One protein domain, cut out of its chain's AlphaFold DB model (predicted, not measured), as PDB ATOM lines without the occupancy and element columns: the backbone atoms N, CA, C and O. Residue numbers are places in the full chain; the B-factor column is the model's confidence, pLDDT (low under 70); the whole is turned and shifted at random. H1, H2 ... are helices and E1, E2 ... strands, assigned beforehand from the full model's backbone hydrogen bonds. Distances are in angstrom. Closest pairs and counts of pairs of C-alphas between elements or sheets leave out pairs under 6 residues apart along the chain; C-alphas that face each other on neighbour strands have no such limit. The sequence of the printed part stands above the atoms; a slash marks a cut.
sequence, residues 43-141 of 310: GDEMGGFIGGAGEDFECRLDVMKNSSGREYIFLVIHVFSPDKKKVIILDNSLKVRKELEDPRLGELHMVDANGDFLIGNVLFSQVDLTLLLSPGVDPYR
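This is residues 43 to 141 of the 310 residues of an uncharacterized protein of Spirochaeta sp (UniProt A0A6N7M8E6). A long, twisted sheet of four strands, E1 to E4, has a much smaller sheet, E5 to E7, over part of one face: a lopsided sandwich, only partly face to face. The short helix H1 only grazes the large sheet, and residues 125 to 141, with no named element, loop round the small sheet. The printed part has 99 residues, with one named helix and seven named strands that follow along the chain as H1 E1 E2 E3 E4 E5 E6 E7; both sheets are antiparallel meanders, each strand the neighbour of the one before. It is mostly strand, with 48 residues in named elements, under half, and compact: radius of gyration of the C-alphas 13.3 A, spans 42 by 32 by 18 A.

E1, residues 57 to 65, and E2, residues 71 to 80, form a hairpin at 163 degrees, with N 60 and O 76 2.9 A apart. E3, residues 83 to 91, is on the other side of E2, with N 77 and O 86 at 2.8 A. E4, residues 96 to 101, is an edge strand beside E3, with N 87 and O 100 at 2.8 A. In the small sheet, E5, residues 109 to 111, pairs with E6, residues 117 to 119, through N 118 and O 110, 2.8 A. E7, residues 122 to 124, follows, with N 124 and O 117 at 2.8 A. The facing parts of the sheets are 9.6 A centre to centre, their strands at 17 degrees; the closest C-alphas of E1 and E5 are those of Met 64 and Val 111, 6.7 A. H1, residues 43 to 47, grazes the large sheet with residues 45 to 46; its one O i to N i+4 pair is within hydrogen-bond range.

E1 spans 26.5 A, E2 28.7 A, E3 27.1 A and E4 14.5 A. C-alpha 71 opens E2 at (358.184, 256.854, 308.177), and C-alpha 124 ends E7 at (353.678, 258.409, 320.258).

The C-alphas farthest apart, of Gly 54 and Ser 68, are 41.8 A apart. The printed part has no cut, and no link is long. The mean pLDDT of the printed part is 92.8; residues 51 to 54 are under 70.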
ATOM      1  N   GLY A  43     374.620 267.558 317.213       93.62
ATOM      2  CA  GLY A  43     375.517 268.026 318.257       93.62
ATOM      3  C   GLY A  43     374.794 268.720 319.407       93.62
ATOM      4  O   GLY A  43     375.158 268.483 320.561       93.62
ATOM      5  N   ASP A  44     373.763 269.513 319.105       92.06
ATOM      6  CA  ASP A  44     372.968 270.244 320.096       92.06
ATOM      7  C   ASP A  44     371.996 269.303 320.829       92.06
ATOM      8  O   ASP A  44     371.924 269.312 322.062       92.06
ATOM      9  N   GLU A  45     371.309 268.427 320.094       93.88
ATOM     10  CA  GLU A  45     370.331 267.478 320.624       93.88
ATOM     11  C   GLU A  45     370.996 266.397 321.491       93.88
ATOM     12  O   GLU A  45     370.478 266.033 322.550       93.88
ATOM     13  N   MET A  46     372.162 265.890 321.085       92.31
ATOM     14  CA  MET A  46     372.911 264.877 321.835       92.31
ATOM     15  C   MET A  46     373.804 265.500 322.912       92.31
ATOM     16  O   MET A  46     374.006 264.906 323.972       92.31
ATOM     17  N   GLY A  47     374.364 266.686 322.664       84.06
ATOM     18  CA  GLY A  47     375.474 267.223 323.449       84.06
ATOM     19  C   GLY A  47     375.139 267.734 324.837       84.06
ATOM     20  O   GLY A  47     376.014 267.720 325.699       84.06
ATOM     21  N   GLY A  48     373.894 268.153 325.064       77.88
ATOM     22  CA  GLY A  48     373.402 268.449 326.411       77.88
ATOM     23  C   GLY A  48     373.030 267.197 327.208       77.88
ATOM     24  O   GLY A  48     372.961 267.256 328.434       77.88
ATOM     25  N   PHE A  49     372.791 266.074 326.522       86.31
ATOM     26  CA  PHE A  49     372.285 264.849 327.130       86.31
ATOM     27  C   PHE A  49     373.402 263.872 327.493       86.31
ATOM     28  O   PHE A  49     373.439 263.392 328.624       86.31
ATOM     29  N   ILE A  50     374.324 263.618 326.565       86.31
ATOM     30  CA  ILE A  50     375.528 262.820 326.796       86.31
ATOM     31  C   ILE A  50     376.570 263.763 327.400       86.31
ATOM     32  O   ILE A  50     377.160 264.594 326.698       86.31
ATOM     33  N   GLY A  51     376.738 263.683 328.719       64.88
ATOM     34  CA  GLY A  51     377.734 264.442 329.464       64.88
ATOM     35  C   GLY A  51     379.143 264.115 328.973       64.88
ATOM     36  O   GLY A  51     379.387 263.073 328.368       64.88
ATOM     37  N   GLY A  52     380.077 265.052 329.153       64.38
ATOM     38  CA  GLY A  52     381.447 264.926 328.641       64.38
ATOM     39  C   GLY A  52     382.182 263.646 329.082       64.38
ATOM     40  O   GLY A  52     381.715 262.908 329.937       64.38
ATOM     41  N   ALA A  53     383.359 263.417 328.486       56.44
ATOM     42  CA  ALA A  53     384.193 262.211 328.599       56.44
ATOM     43  C   ALA A  53     384.009 261.374 329.890       56.44
ATOM     44  O   ALA A  53     384.386 261.821 330.974       56.44
ATOM     45  N   GLY A  54     383.512 260.138 329.738       62.53
ATOM     46  CA  GLY A  54     383.435 259.130 330.804       62.53
ATOM     47  C   GLY A  54     382.034 258.612 331.151       62.53
ATOM     48  O   GLY A  54     381.941 257.713 331.980       62.53
ATOM     49  N   GLU A  55     380.961 259.150 330.559       76.31
ATOM     50  CA  GLU A  55     379.631 258.527 330.641       76.31
ATOM     51  C   GLU A  55     379.572 257.298 329.719       76.31
ATOM     52  O   GLU A  55     379.828 257.420 328.520       76.31
ATOM     53  N   ASP A  56     379.220 256.135 330.275       87.88
ATOM     54  CA  ASP A  56     378.861 254.958 329.483       87.88
ATOM     55  C   ASP A  56     377.439 255.158 328.953       87.88
ATOM     56  O   ASP A  56     376.496 255.399 329.721       87.88
ATOM     57  N   PHE A  57     377.284 255.067 327.638       91.25
ATOM     58  CA  PHE A  57     375.997 255.193 326.975       91.25
ATOM     59  C   PHE A  57     375.912 254.263 325.771       91.25
ATOM     60  O   PHE A  57     376.925 253.857 325.206       91.25
ATOM     61  N   GLU A  58     374.686 253.970 325.365       92.00
ATOM     62  CA  GLU A  58     374.363 253.260 324.136       92.00
ATOM     63  C   GLU A  58     373.443 254.114 323.259       92.00
ATOM     64  O   GLU A  58     372.643 254.930 323.741       92.00
ATOM     65  N   CYS A  59     373.572 253.931 321.949       93.75
ATOM     66  CA  CYS A  59     372.670 254.500 320.966       93.75
ATOM     67  C   CYS A  59     372.035 253.370 320.170       93.75
ATOM     68  O   CYS A  59     372.713 252.437 319.750       93.75
ATOM     69  N   ARG A  60     370.737 253.495 319.925       94.25
ATOM     70  CA  ARG A  60     369.972 252.585 319.088       94.25
ATOM     71  C   ARG A  60     369.201 253.388 318.057       94.25
ATOM     72  O   ARG A  60     368.646 254.443 318.374       94.25
ATOM     73  N   LEU A  61     369.187 252.890 316.830       95.69
ATOM     74  CA  LEU A  61     368.486 253.507 315.722       95.69
ATOM     75  C   LEU A  61     367.462 252.522 315.176       95.69
ATOM     76  O   LEU A  61     367.792 251.375 314.896       95.69
ATOM     77  N   ASP A  62     366.233 252.985 314.988       95.50
ATOM     78  CA  ASP A  62     365.194 252.210 314.318       95.50
ATOM     79  C   ASP A  62     364.432 253.120 313.356       95.50
ATOM     80  O   ASP A  62     364.201 254.303 313.626       95.50
ATOM     81  N   VAL A  63     364.032 252.563 312.220       95.75
ATOM     82  CA  VAL A  63     363.177 253.239 311.247       95.75
ATOM     83  C   VAL A  63     361.842 252.524 311.245       95.75
ATOM     84  O   VAL A  63     361.775 251.317 311.035       95.75
ATOM     85  N   MET A  64     360.772 253.266 311.510       94.75
ATOM     86  CA  MET A  64     359.435 252.696 311.621       94.75
ATOM     87  C   MET A  64     358.476 253.410 310.681       94.75
ATOM     88  O   MET A  64     358.337 254.636 310.721       94.75
ATOM     89  N   LYS A  65     357.785 252.618 309.859       93.25
ATOM     90  CA  LYS A  65     356.769 253.068 308.909       93.25
ATOM     91  C   LYS A  65     355.389 252.641 309.391       93.25
ATOM     92  O   LYS A  65     355.130 251.457 309.586       93.25
ATOM     93  N   ASN A  66     354.497 253.606 309.583       90.31
ATOM     94  CA  ASN A  66     353.127 253.319 309.996       90.31
ATOM     95  C   ASN A  66     352.227 252.897 308.823       90.31
ATOM     96  O   ASN A  66     352.602 252.986 307.653       90.31
ATOM     97  N   SER A  67     350.990 252.503 309.136       83.69
ATOM     98  CA  SER A  67     349.985 252.077 308.149       83.69
ATOM     99  C   SER A  67     349.583 253.174 307.151       83.69
ATOM    100  O   SER A  67     349.147 252.868 306.043       83.69
ATOM    101  N   SER A  68     349.775 254.454 307.494       87.25
ATOM    102  CA  SER A  68     349.585 255.587 306.570       87.25
ATOM    103  C   SER A  68     350.747 255.778 305.581       87.25
ATOM    104  O   SER A  68     350.694 256.663 304.728       87.25
ATOM    105  N   GLY A  69     351.804 254.968 305.703       89.00
ATOM    106  CA  GLY A  69     353.031 255.059 304.917       89.00
ATOM    107  C   GLY A  69     353.996 256.146 305.390       89.00
ATOM    108  O   GLY A  69     354.965 256.440 304.694       89.00
ATOM    109  N   ARG A  70     353.744 256.760 306.553       91.75
ATOM    110  CA  ARG A  70     354.641 257.751 307.140       91.75
ATOM    111  C   ARG A  70     355.749 257.043 307.901       91.75
ATOM    112  O   ARG A  70     355.478 256.216 308.765       91.75
ATOM    113  N   GLU A  71     356.978 257.423 307.594       93.25
ATOM    114  CA  GLU A  71     358.184 256.854 308.177       93.25
ATOM    115  C   GLU A  71     358.905 257.889 309.042       93.25
ATOM    116  O   GLU A  71     358.998 259.068 308.676       93.25
ATOM    117  N   TYR A  72     359.401 257.436 310.189       97.25
ATOM    118  CA  TYR A  72     360.245 258.220 311.080       97.25
ATOM    119  C   TYR A  72     361.463 257.413 311.512       97.25
ATOM    120  O   TYR A  72     361.417 256.187 311.616       97.25
ATOM    121  N   ILE A  73     362.533 258.143 311.800       97.81
ATOM    122  CA  ILE A  73     363.783 257.622 312.334       97.81
ATOM    123  C   ILE A  73     363.800 257.935 313.827       97.81
ATOM    124  O   ILE A  73     363.630 259.091 314.223       97.81
ATOM    125  N   PHE A  74     364.003 256.914 314.645       98.06
ATOM    126  CA  PHE A  74     364.038 257.004 316.097       98.06
ATOM    127  C   PHE A  74     365.458 256.730 316.562       98.06
ATOM    128  O   PHE A  74     365.931 255.601 316.478       98.06
ATOM    129  N   LEU A  75     366.131 257.768 317.056       97.81
ATOM    130  CA  LEU A  75     367.403 257.635 317.751       97.81
ATOM    131  C   LEU A  75     367.135 257.610 319.253       97.81
ATOM    132  O   LEU A  75     366.780 258.634 319.837       97.81
ATOM    133  N   VAL A  76     367.306 256.445 319.867       97.00
ATOM    134  CA  VAL A  76     367.228 256.258 321.315       97.00
ATOM    135  C   VAL A  76     368.636 256.291 321.894       97.00
ATOM    136  O   VAL A  76     369.541 255.628 321.399       97.00
ATOM    137  N   ILE A  77     368.820 257.086 322.942       95.75
ATOM    138  CA  ILE A  77     370.077 257.256 323.664       95.75
ATOM    139  C   ILE A  77     369.818 256.867 325.110       95.75
ATOM    140  O   ILE A  77     368.926 257.432 325.748       95.75
ATOM    141  N   HIS A  78     370.604 255.940 325.638       94.94
ATOM    142  CA  HIS A  78     370.528 255.511 327.027       94.94
ATOM    143  C   HIS A  78     371.889 255.712 327.680       94.94
ATOM    144  O   HIS A  78     372.887 255.149 327.251       94.94
ATOM    145  N   VAL A  79     371.930 256.568 328.697       93.94
ATOM    146  CA  VAL A  79     373.107 256.767 329.544       93.94
ATOM    147  C   VAL A  79     372.901 255.920 330.791       93.94
ATOM    148  O   VAL A  79     371.874 256.064 331.448       93.94
ATOM    149  N   PHE A  80     373.855 255.048 331.117       91.00
ATOM    150  CA  PHE A  80     373.696 254.071 332.203       91.00
ATOM    151  C   PHE A  80     373.922 254.676 333.596       91.00
ATOM    152  O   PHE A  80     373.420 254.164 334.598       91.00
ATOM    153  N   SER A  81     374.704 255.756 333.687       87.44
ATOM    154  CA  SER A  81     375.057 256.389 334.959       87.44
ATOM    155  C   SER A  81     375.179 257.916 334.821       87.44
ATOM    156  O   SER A  81     376.235 258.398 334.410       87.44
ATOM    157  N   PRO A  82     374.154 258.697 335.221       88.06
ATOM    158  CA  PRO A  82     372.873 258.246 335.782       88.06
ATOM    159  C   PRO A  82     371.996 257.565 334.721       88.06
ATOM    160  O   PRO A  82     372.076 257.966 333.568       88.06
ATOM    161  N   ASP A  83     371.147 256.608 335.120       91.50
ATOM    162  CA  ASP A  83     370.141 255.987 334.235       91.50
ATOM    163  C   ASP A  83     369.162 257.056 333.729       91.50
ATOM    164  O   ASP A  83     368.262 257.510 334.446       91.50
ATOM    165  N   LYS A  84     369.396 257.518 332.500       93.88
ATOM    166  CA  LYS A  84     368.548 258.474 331.786       93.88
ATOM    167  C   LYS A  84     368.464 258.064 330.327       93.88
ATOM    168  O   LYS A  84     369.440 257.623 329.721       93.88
ATOM    169  N   LYS A  85     367.287 258.273 329.743       96.06
ATOM    170  CA  LYS A  85     367.007 257.906 328.357       96.06
ATOM    171  C   LYS A  85     366.385 259.067 327.606       96.06
ATOM    172  O   LYS A  85     365.541 259.783 328.150       96.06
ATOM    173  N   LYS A  86     366.794 259.222 326.353       97.38
ATOM    174  CA  LYS A  86     366.293 260.228 325.423       97.38
ATOM    175  C   LYS A  86     365.938 259.571 324.103       97.38
ATOM    176  O   LYS A  86     366.635 258.670 323.656       97.38
ATOM    177  N   VAL A  87     364.882 260.052 323.464       98.19
ATOM    178  CA  VAL A  87     364.587 259.752 322.064       98.19
ATOM    179  C   VAL A  87     364.575 261.039 321.250       98.19
ATOM    180  O   VAL A  87     364.002 262.051 321.667       98.19
ATOM    181  N   ILE A  88     365.216 260.991 320.086       98.31
ATOM    182  CA  ILE A  88     365.181 262.016 319.046       98.31
ATOM    183  C   ILE A  88     364.459 261.396 317.849       98.31
ATOM    184  O   ILE A  88     364.885 260.366 317.329       98.31
ATOM    185  N   ILE A  89     363.354 262.008 317.429       98.38
ATOM    186  CA  ILE A  89     362.535 261.533 316.309       98.38
ATOM    187  C   ILE A  89     362.742 262.469 315.124       98.38
ATOM    188  O   ILE A  89     362.463 263.671 315.220       98.38
ATOM    189  N   LEU A  90     363.192 261.917 314.001       98.38
ATOM    190  CA  LEU A  90     363.434 262.636 312.754       98.38
ATOM    191  C   LEU A  90     362.509 262.133 311.647       98.38
ATOM    192  O   LEU A  90     362.133 260.964 311.624       98.38
ATOM    193  N   ASP A  91     362.142 263.012 310.716       96.25
ATOM    194  CA  ASP A  91     361.502 262.588 309.466       96.25
ATOM    195  C   ASP A  91     362.538 262.129 308.422       96.25
ATOM    196  O   ASP A  91     363.746 262.286 308.600       96.25
ATOM    197  N   ASN A  92     362.069 261.588 307.297       92.50
ATOM    198  CA  ASN A  92     362.922 261.099 306.203       92.50
ATOM    199  C   ASN A  92     363.820 262.173 305.543       92.50
ATOM    200  O   ASN A  92     364.719 261.838 304.763       92.50
ATOM    201  N   SER A  93     363.589 263.459 305.835       95.19
ATOM    202  CA  SER A  93     364.439 264.580 305.419       95.19
ATOM    203  C   SER A  93     365.520 264.923 306.450       95.19
ATOM    204  O   SER A  93     366.219 265.921 306.291       95.19
ATOM    205  N   LEU A  94     365.668 264.080 307.480       97.19
ATOM    206  CA  LEU A  94     366.550 264.253 308.633       97.19
ATOM    207  C   LEU A  94     366.211 265.480 309.488       97.19
ATOM    208  O   LEU A  94     367.055 265.982 310.228       97.19
ATOM    209  N   LYS A  95     364.972 265.982 309.419       97.69
ATOM    210  CA  LYS A  95     364.537 267.088 310.269       97.69
ATOM    211  C   LYS A  95     364.046 266.555 311.609       97.69
ATOM    212  O   LYS A  95     363.108 265.760 311.647       97.69
ATOM    213  N   VAL A  96     364.603 267.071 312.705       97.88
ATOM    214  CA  VAL A  96     364.124 266.779 314.063       97.88
ATOM    215  C   VAL A  96     362.675 267.249 314.216       97.88
ATOM    216  O   VAL A  96     362.326 268.404 313.947       97.88
ATOM    217  N   ARG A  97     361.803 266.323 314.612       97.94
ATOM    218  CA  ARG A  97     360.364 266.545 314.810       97.94
ATOM    219  C   ARG A  97     359.987 266.576 316.275       97.94
ATOM    220  O   ARG A  97     359.055 267.292 316.640       97.94
ATOM    221  N   LYS A  98     360.677 265.778 317.085       97.56
ATOM    222  CA  LYS A  98     360.391 265.617 318.503       97.56
ATOM    223  C   LYS A  98     361.644 265.172 319.240       97.56
ATOM    224  O   LYS A  98     362.408 264.356 318.740       97.56
ATOM    225  N   GLU A  99     361.771 265.665 320.460       97.50
ATOM    226  CA  GLU A  99     362.698 265.158 321.458       97.50
ATOM    227  C   GLU A  99     361.913 264.868 322.736       97.50
ATOM    228  O   GLU A  99     360.943 265.571 323.059       97.50
ATOM    229  N   LEU A 100     362.310 263.818 323.445       97.44
ATOM    230  CA  LEU A 100     361.743 263.466 324.738       97.44
ATOM    231  C   LEU A 100     362.786 262.762 325.599       97.44
ATOM    232  O   LEU A 100     363.391 261.790 325.158       97.44
ATOM    233  N   GLU A 101     362.917 263.205 326.843       96.88
ATOM    234  CA  GLU A 101     363.593 262.455 327.901       96.88
ATOM    235  C   GLU A 101     362.531 261.763 328.761       96.88
ATOM    236  O   GLU A 101     361.642 262.425 329.301       96.88
ATOM    237  N   ASP A 102     362.584 260.434 328.855       96.06
ATOM    238  CA  ASP A 102     361.620 259.651 329.632       96.06
ATOM    239  C   ASP A 102     362.253 258.323 330.089       96.06
ATOM    240  O   ASP A 102     362.733 257.556 329.252       96.06
ATOM    241  N   PRO A 103     362.246 257.999 331.397       94.44
ATOM    242  CA  PRO A 103     362.853 256.765 331.908       94.44
ATOM    243  C   PRO A 103     362.147 255.486 331.429       94.44
ATOM    244  O   PRO A 103     362.691 254.392 331.567       94.44
ATOM    245  N   ARG A 104     360.931 255.602 330.876       95.25
ATOM    246  CA  ARG A 104     360.142 254.476 330.356       95.25
ATOM    247  C   ARG A 104     360.521 254.075 328.930       95.25
ATOM    248  O   ARG A 104     359.970 253.094 328.429       95.25
ATOM    249  N   LEU A 105     361.415 254.814 328.270       96.75
ATOM    250  CA  LEU A 105     362.035 254.363 327.023       96.75
ATOM    251  C   LEU A 105     362.819 253.060 327.285       96.75
ATOM    252  O   LEU A 105     363.268 252.790 328.404       96.75
ATOM    253  N   GLY A 106     362.974 252.230 326.264       92.94
ATOM    254  CA  GLY A 106     363.623 250.922 326.361       92.94
ATOM    255  C   GLY A 106     363.656 250.247 325.000       92.94
ATOM    256  O   GLY A 106     363.352 250.892 324.009       92.94
ATOM    257  N   GLU A 107     364.004 248.968 324.959       91.88
ATOM    258  CA  GLU A 107     364.317 248.242 323.724       91.88
ATOM    259  C   GLU A 107     363.100 247.839 322.872       91.88
ATOM    260  O   GLU A 107     363.265 247.448 321.717       91.88
ATOM    261  N   LEU A 108     361.878 247.856 323.410       94.94
ATOM    262  CA  LEU A 108     360.671 247.496 322.656       94.94
ATOM    263  C   LEU A 108     360.321 248.596 321.650       94.94
ATOM    264  O   LEU A 108     359.730 249.607 322.022       94.94
ATOM    265  N   HIS A 109     360.683 248.415 320.385       95.31
ATOM    266  CA  HIS A 109     360.382 249.367 319.319       95.31
ATOM    267  C   HIS A 109     359.427 248.719 318.317       95.31
ATOM    268  O   HIS A 109     359.754 247.691 317.728       95.31
ATOM    269  N   MET A 110     358.233 249.284 318.145       95.31
ATOM    270  CA  MET A 110     357.254 248.771 317.183       95.31
ATOM    271  C   MET A 110     356.233 249.833 316.775       95.31
ATOM    272  O   MET A 110     355.984 250.798 317.497       95.31
ATOM    273  N   VAL A 111     355.585 249.609 315.634       95.69
ATOM    274  CA  VAL A 111     354.334 250.285 315.281       95.69
ATOM    275  C   VAL A 111     353.178 249.456 315.831       95.69
ATOM    276  O   VAL A 111     353.122 248.246 315.605       95.69
ATOM    277  N   ASP A 112     352.278 250.091 316.571       96.25
ATOM    278  CA  ASP A 112     351.112 249.440 317.156       96.25
ATOM    279  C   ASP A 112     349.968 249.259 316.142       96.25
ATOM    280  O   ASP A 112     350.010 249.746 315.010       96.25
ATOM    281  N   ALA A 113     348.914 248.562 316.555       95.19
ATOM    282  CA  ALA A 113     347.768 248.259 315.702       95.19
ATOM    283  C   ALA A 113     346.973 249.490 315.252       95.19
ATOM    284  O   ALA A 113     346.252 249.413 314.259       95.19
ATOM    285  N   ASN A 114     347.081 250.622 315.951       95.50
ATOM    286  CA  ASN A 114     346.496 251.871 315.476       95.50
ATOM    287  C   ASN A 114     347.411 252.577 314.474       95.50
ATOM    288  O   ASN A 114     346.928 253.446 313.756       95.50
ATOM    289  N   GLY A 115     348.687 252.200 314.380       95.31
ATOM    290  CA  GLY A 115     349.715 252.882 313.598       95.31
ATOM    291  C   GLY A 115     350.581 253.832 314.429       95.31
ATOM    292  O   GLY A 115     351.411 254.534 313.851       95.31
ATOM    293  N   ASP A 116     350.385 253.874 315.750       97.06
ATOM    294  CA  ASP A 116     351.156 254.692 316.684       97.06
ATOM    295  C   ASP A 116     352.522 254.051 316.968       97.06
ATOM    296  O   ASP A 116     352.710 252.846 316.821       97.06
ATOM    297  N   PHE A 117     353.509 254.858 317.352       97.38
ATOM    298  CA  PHE A 117     354.886 254.392 317.534       97.38
ATOM    299  C   PHE A 117     355.165 254.122 319.009       97.38
ATOM    300  O   PHE A 117     355.069 255.031 319.832       97.38
ATOM    301  N   LEU A 118     355.534 252.892 319.350       97.56
ATOM    302  CA  LEU A 118     355.916 252.489 320.699       97.56
ATOM    303  C   LEU A 118     357.440 252.378 320.798       97.56
ATOM    304  O   LEU A 118     358.053 251.672 320.002       97.56
ATOM    305  N   ILE A 119     358.025 253.050 321.792       97.50
ATOM    306  CA  ILE A 119     359.442 252.949 322.167       97.50
ATOM    307  C   ILE A 119     359.527 252.643 323.667       97.50
ATOM    308  O   ILE A 119     359.148 253.467 324.506       97.50
ATOM    309  N   GLY A 120     360.001 251.450 324.022       96.44
ATOM    310  CA  GLY A 120     359.904 250.898 325.368       96.44
ATOM    311  C   GLY A 120     358.446 250.813 325.810       96.44
ATOM    312  O   GLY A 120     357.671 249.996 325.328       96.44
ATOM    313  N   ASN A 121     358.060 251.694 326.731       96.00
ATOM    314  CA  ASN A 121     356.694 251.817 327.233       96.00
ATOM    315  C   ASN A 121     356.110 253.233 326.999       96.00
ATOM    316  O   ASN A 121     355.187 253.670 327.698       96.00
ATOM    317  N   VAL A 122     356.670 253.974 326.035       97.69
ATOM    318  CA  VAL A 122     356.237 255.318 325.625       97.69
ATOM    319  C   VAL A 122     355.602 255.256 324.238       97.69
ATOM    320  O   VAL A 122     356.253 254.861 323.275       97.69
ATOM    321  N   LEU A 123     354.337 255.668 324.143       97.56
ATOM    322  CA  LEU A 123     353.550 255.626 322.912       97.56
ATOM    323  C   LEU A 123     353.408 257.032 322.308       97.56
ATOM    324  O   LEU A 123     352.981 257.968 322.991       97.56
ATOM    325  N   PHE A 124     353.751 257.172 321.030       97.88
ATOM    326  CA  PHE A 124     353.678 258.409 320.258       97.88
ATOM    327  C   PHE A 124     352.584 258.314 319.196       97.88
ATOM    328  O   PHE A 124     352.598 257.414 318.360       97.88
ATOM    329  N   SER A 125     351.686 259.298 319.184       96.69
ATOM    330  CA  SER A 125     350.658 259.464 318.158       96.69
ATOM    331  C   SER A 125     351.276 259.522 316.768       96.69
ATOM    332  O   SER A 125     352.158 260.338 316.485       96.69
ATOM    333  N   GLN A 126     350.749 258.724 315.853       94.81
ATOM    334  CA  GLN A 126     351.169 258.720 314.457       94.81
ATOM    335  C   GLN A 126     350.859 260.023 313.706       94.81
ATOM    336  O   GLN A 126     351.430 260.310 312.649       94.81
ATOM    337  N   VAL A 127     349.915 260.810 314.232       93.25
ATOM    338  CA  VAL A 127     349.403 262.020 313.583       93.25
ATOM    339  C   VAL A 127     350.392 263.168 313.750       93.25
ATOM    340  O   VAL A 127     350.729 263.839 312.768       93.25
ATOM    341  N   ASP A 128     350.866 263.375 314.978       94.38
ATOM    342  CA  ASP A 128     351.595 264.571 315.405       94.38
ATOM    343  C   ASP A 128     352.723 264.305 316.421       94.38
ATOM    344  O   ASP A 128     353.336 265.259 316.904       94.38
ATOM    345  N   LEU A 129     353.030 263.037 316.722       96.69
ATOM    346  CA  LEU A 129     354.042 262.609 317.701       96.69
ATOM    347  C   LEU A 129     353.779 263.120 319.129       96.69
ATOM    348  O   LEU A 129     354.704 263.261 319.938       96.69
ATOM    349  N   THR A 130     352.522 263.421 319.461       97.19
ATOM    350  CA  THR A 130     352.118 263.681 320.847       97.19
ATOM    351  C   THR A 130     352.156 262.400 321.677       97.19
ATOM    352  O   THR A 130     352.014 261.298 321.154       97.19
ATOM    353  N   LEU A 131     352.378 262.540 322.986       97.50
ATOM    354  CA  LEU A 131     352.423 261.392 323.888       97.50
ATOM    355  C   LEU A 131     351.019 260.892 324.193       97.50
ATOM    356  O   LEU A 131     350.143 261.672 324.573       97.50
ATOM    357  N   LEU A 132     350.847 259.583 324.076       96.69
ATOM    358  CA  LEU A 132     349.628 258.874 324.420       96.69
ATOM    359  C   LEU A 132     349.776 258.169 325.774       96.69
ATOM    360  O   LEU A 132     350.829 258.200 326.420       96.69
ATOM    361  N   LEU A 133     348.684 257.555 326.235       94.06
ATOM    362  CA  LEU A 133     348.709 256.763 327.457       94.06
ATOM    363  C   LEU A 133     349.667 255.578 327.282       94.06
ATOM    364  O   LEU A 133     349.607 254.851 326.295       94.06
ATOM    365  N   SER A 134     350.539 255.396 328.268       91.12
ATOM    366  CA  SER A 134     351.489 254.288 328.301       91.12
ATOM    367  C   SER A 134     350.749 252.948 328.418       91.12
ATOM    368  O   SER A 134     349.868 252.831 329.278       91.12
ATOM    369  N   PRO A 135     351.095 251.940 327.598       92.00
ATOM    370  CA  PRO A 135     350.385 250.664 327.576       92.00
ATOM    371  C   PRO A 135     350.704 249.756 328.774       92.00
ATOM    372  O   PRO A 135     349.983 248.793 329.022       92.00
ATOM    373  N   GLY A 136     351.752 250.058 329.549       92.56
ATOM    374  CA  GLY A 136     352.115 249.278 330.736       92.56
ATOM    375  C   GLY A 136     352.776 247.939 330.406       92.56
ATOM    376  O   GLY A 136     352.652 246.992 331.183       92.56
ATOM    377  N   VAL A 137     353.452 247.854 329.261       93.94
ATOM    378  CA  VAL A 137     354.188 246.658 328.838       93.94
ATOM    379  C   VAL A 137     355.636 246.707 329.317       93.94
ATOM    380  O   VAL A 137     356.162 247.763 329.667       93.94
ATOM    381  N   ASP A 138     356.270 245.539 329.348       92.94
ATOM    382  CA  ASP A 138     357.688 245.406 329.666       92.94
ATOM    383  C   ASP A 138     358.536 246.023 328.536       92.94
ATOM    384  O   ASP A 138     358.494 245.518 327.408       92.94
ATOM    385  N   PRO A 139     359.284 247.111 328.803       92.94
ATOM    386  CA  PRO A 139     359.981 247.864 327.769       92.94
ATOM    387  C   PRO A 139     361.205 247.132 327.203       92.94
ATOM    388  O   PRO A 139     361.802 247.646 326.264       92.94
ATOM    389  N   TYR A 140     361.589 245.975 327.752       91.38
ATOM    390  CA  TYR A 140     362.742 245.180 327.304       91.38
ATOM    391  C   TYR A 140     362.343 243.940 326.490       91.38
ATOM    392  O   TYR A 140     363.191 243.142 326.099       91.38
ATOM    393  N   ARG A 141     361.045 243.748 326.230       93.69
ATOM    394  CA  ARG A 141     360.558 242.657 325.376       93.69
ATOM    395  C   ARG A 141     360.577 243.045 323.903       93.69
ATOM    396  O   ARG A 141     360.870 244.178 323.531       93.69
TER     397      ARG A 141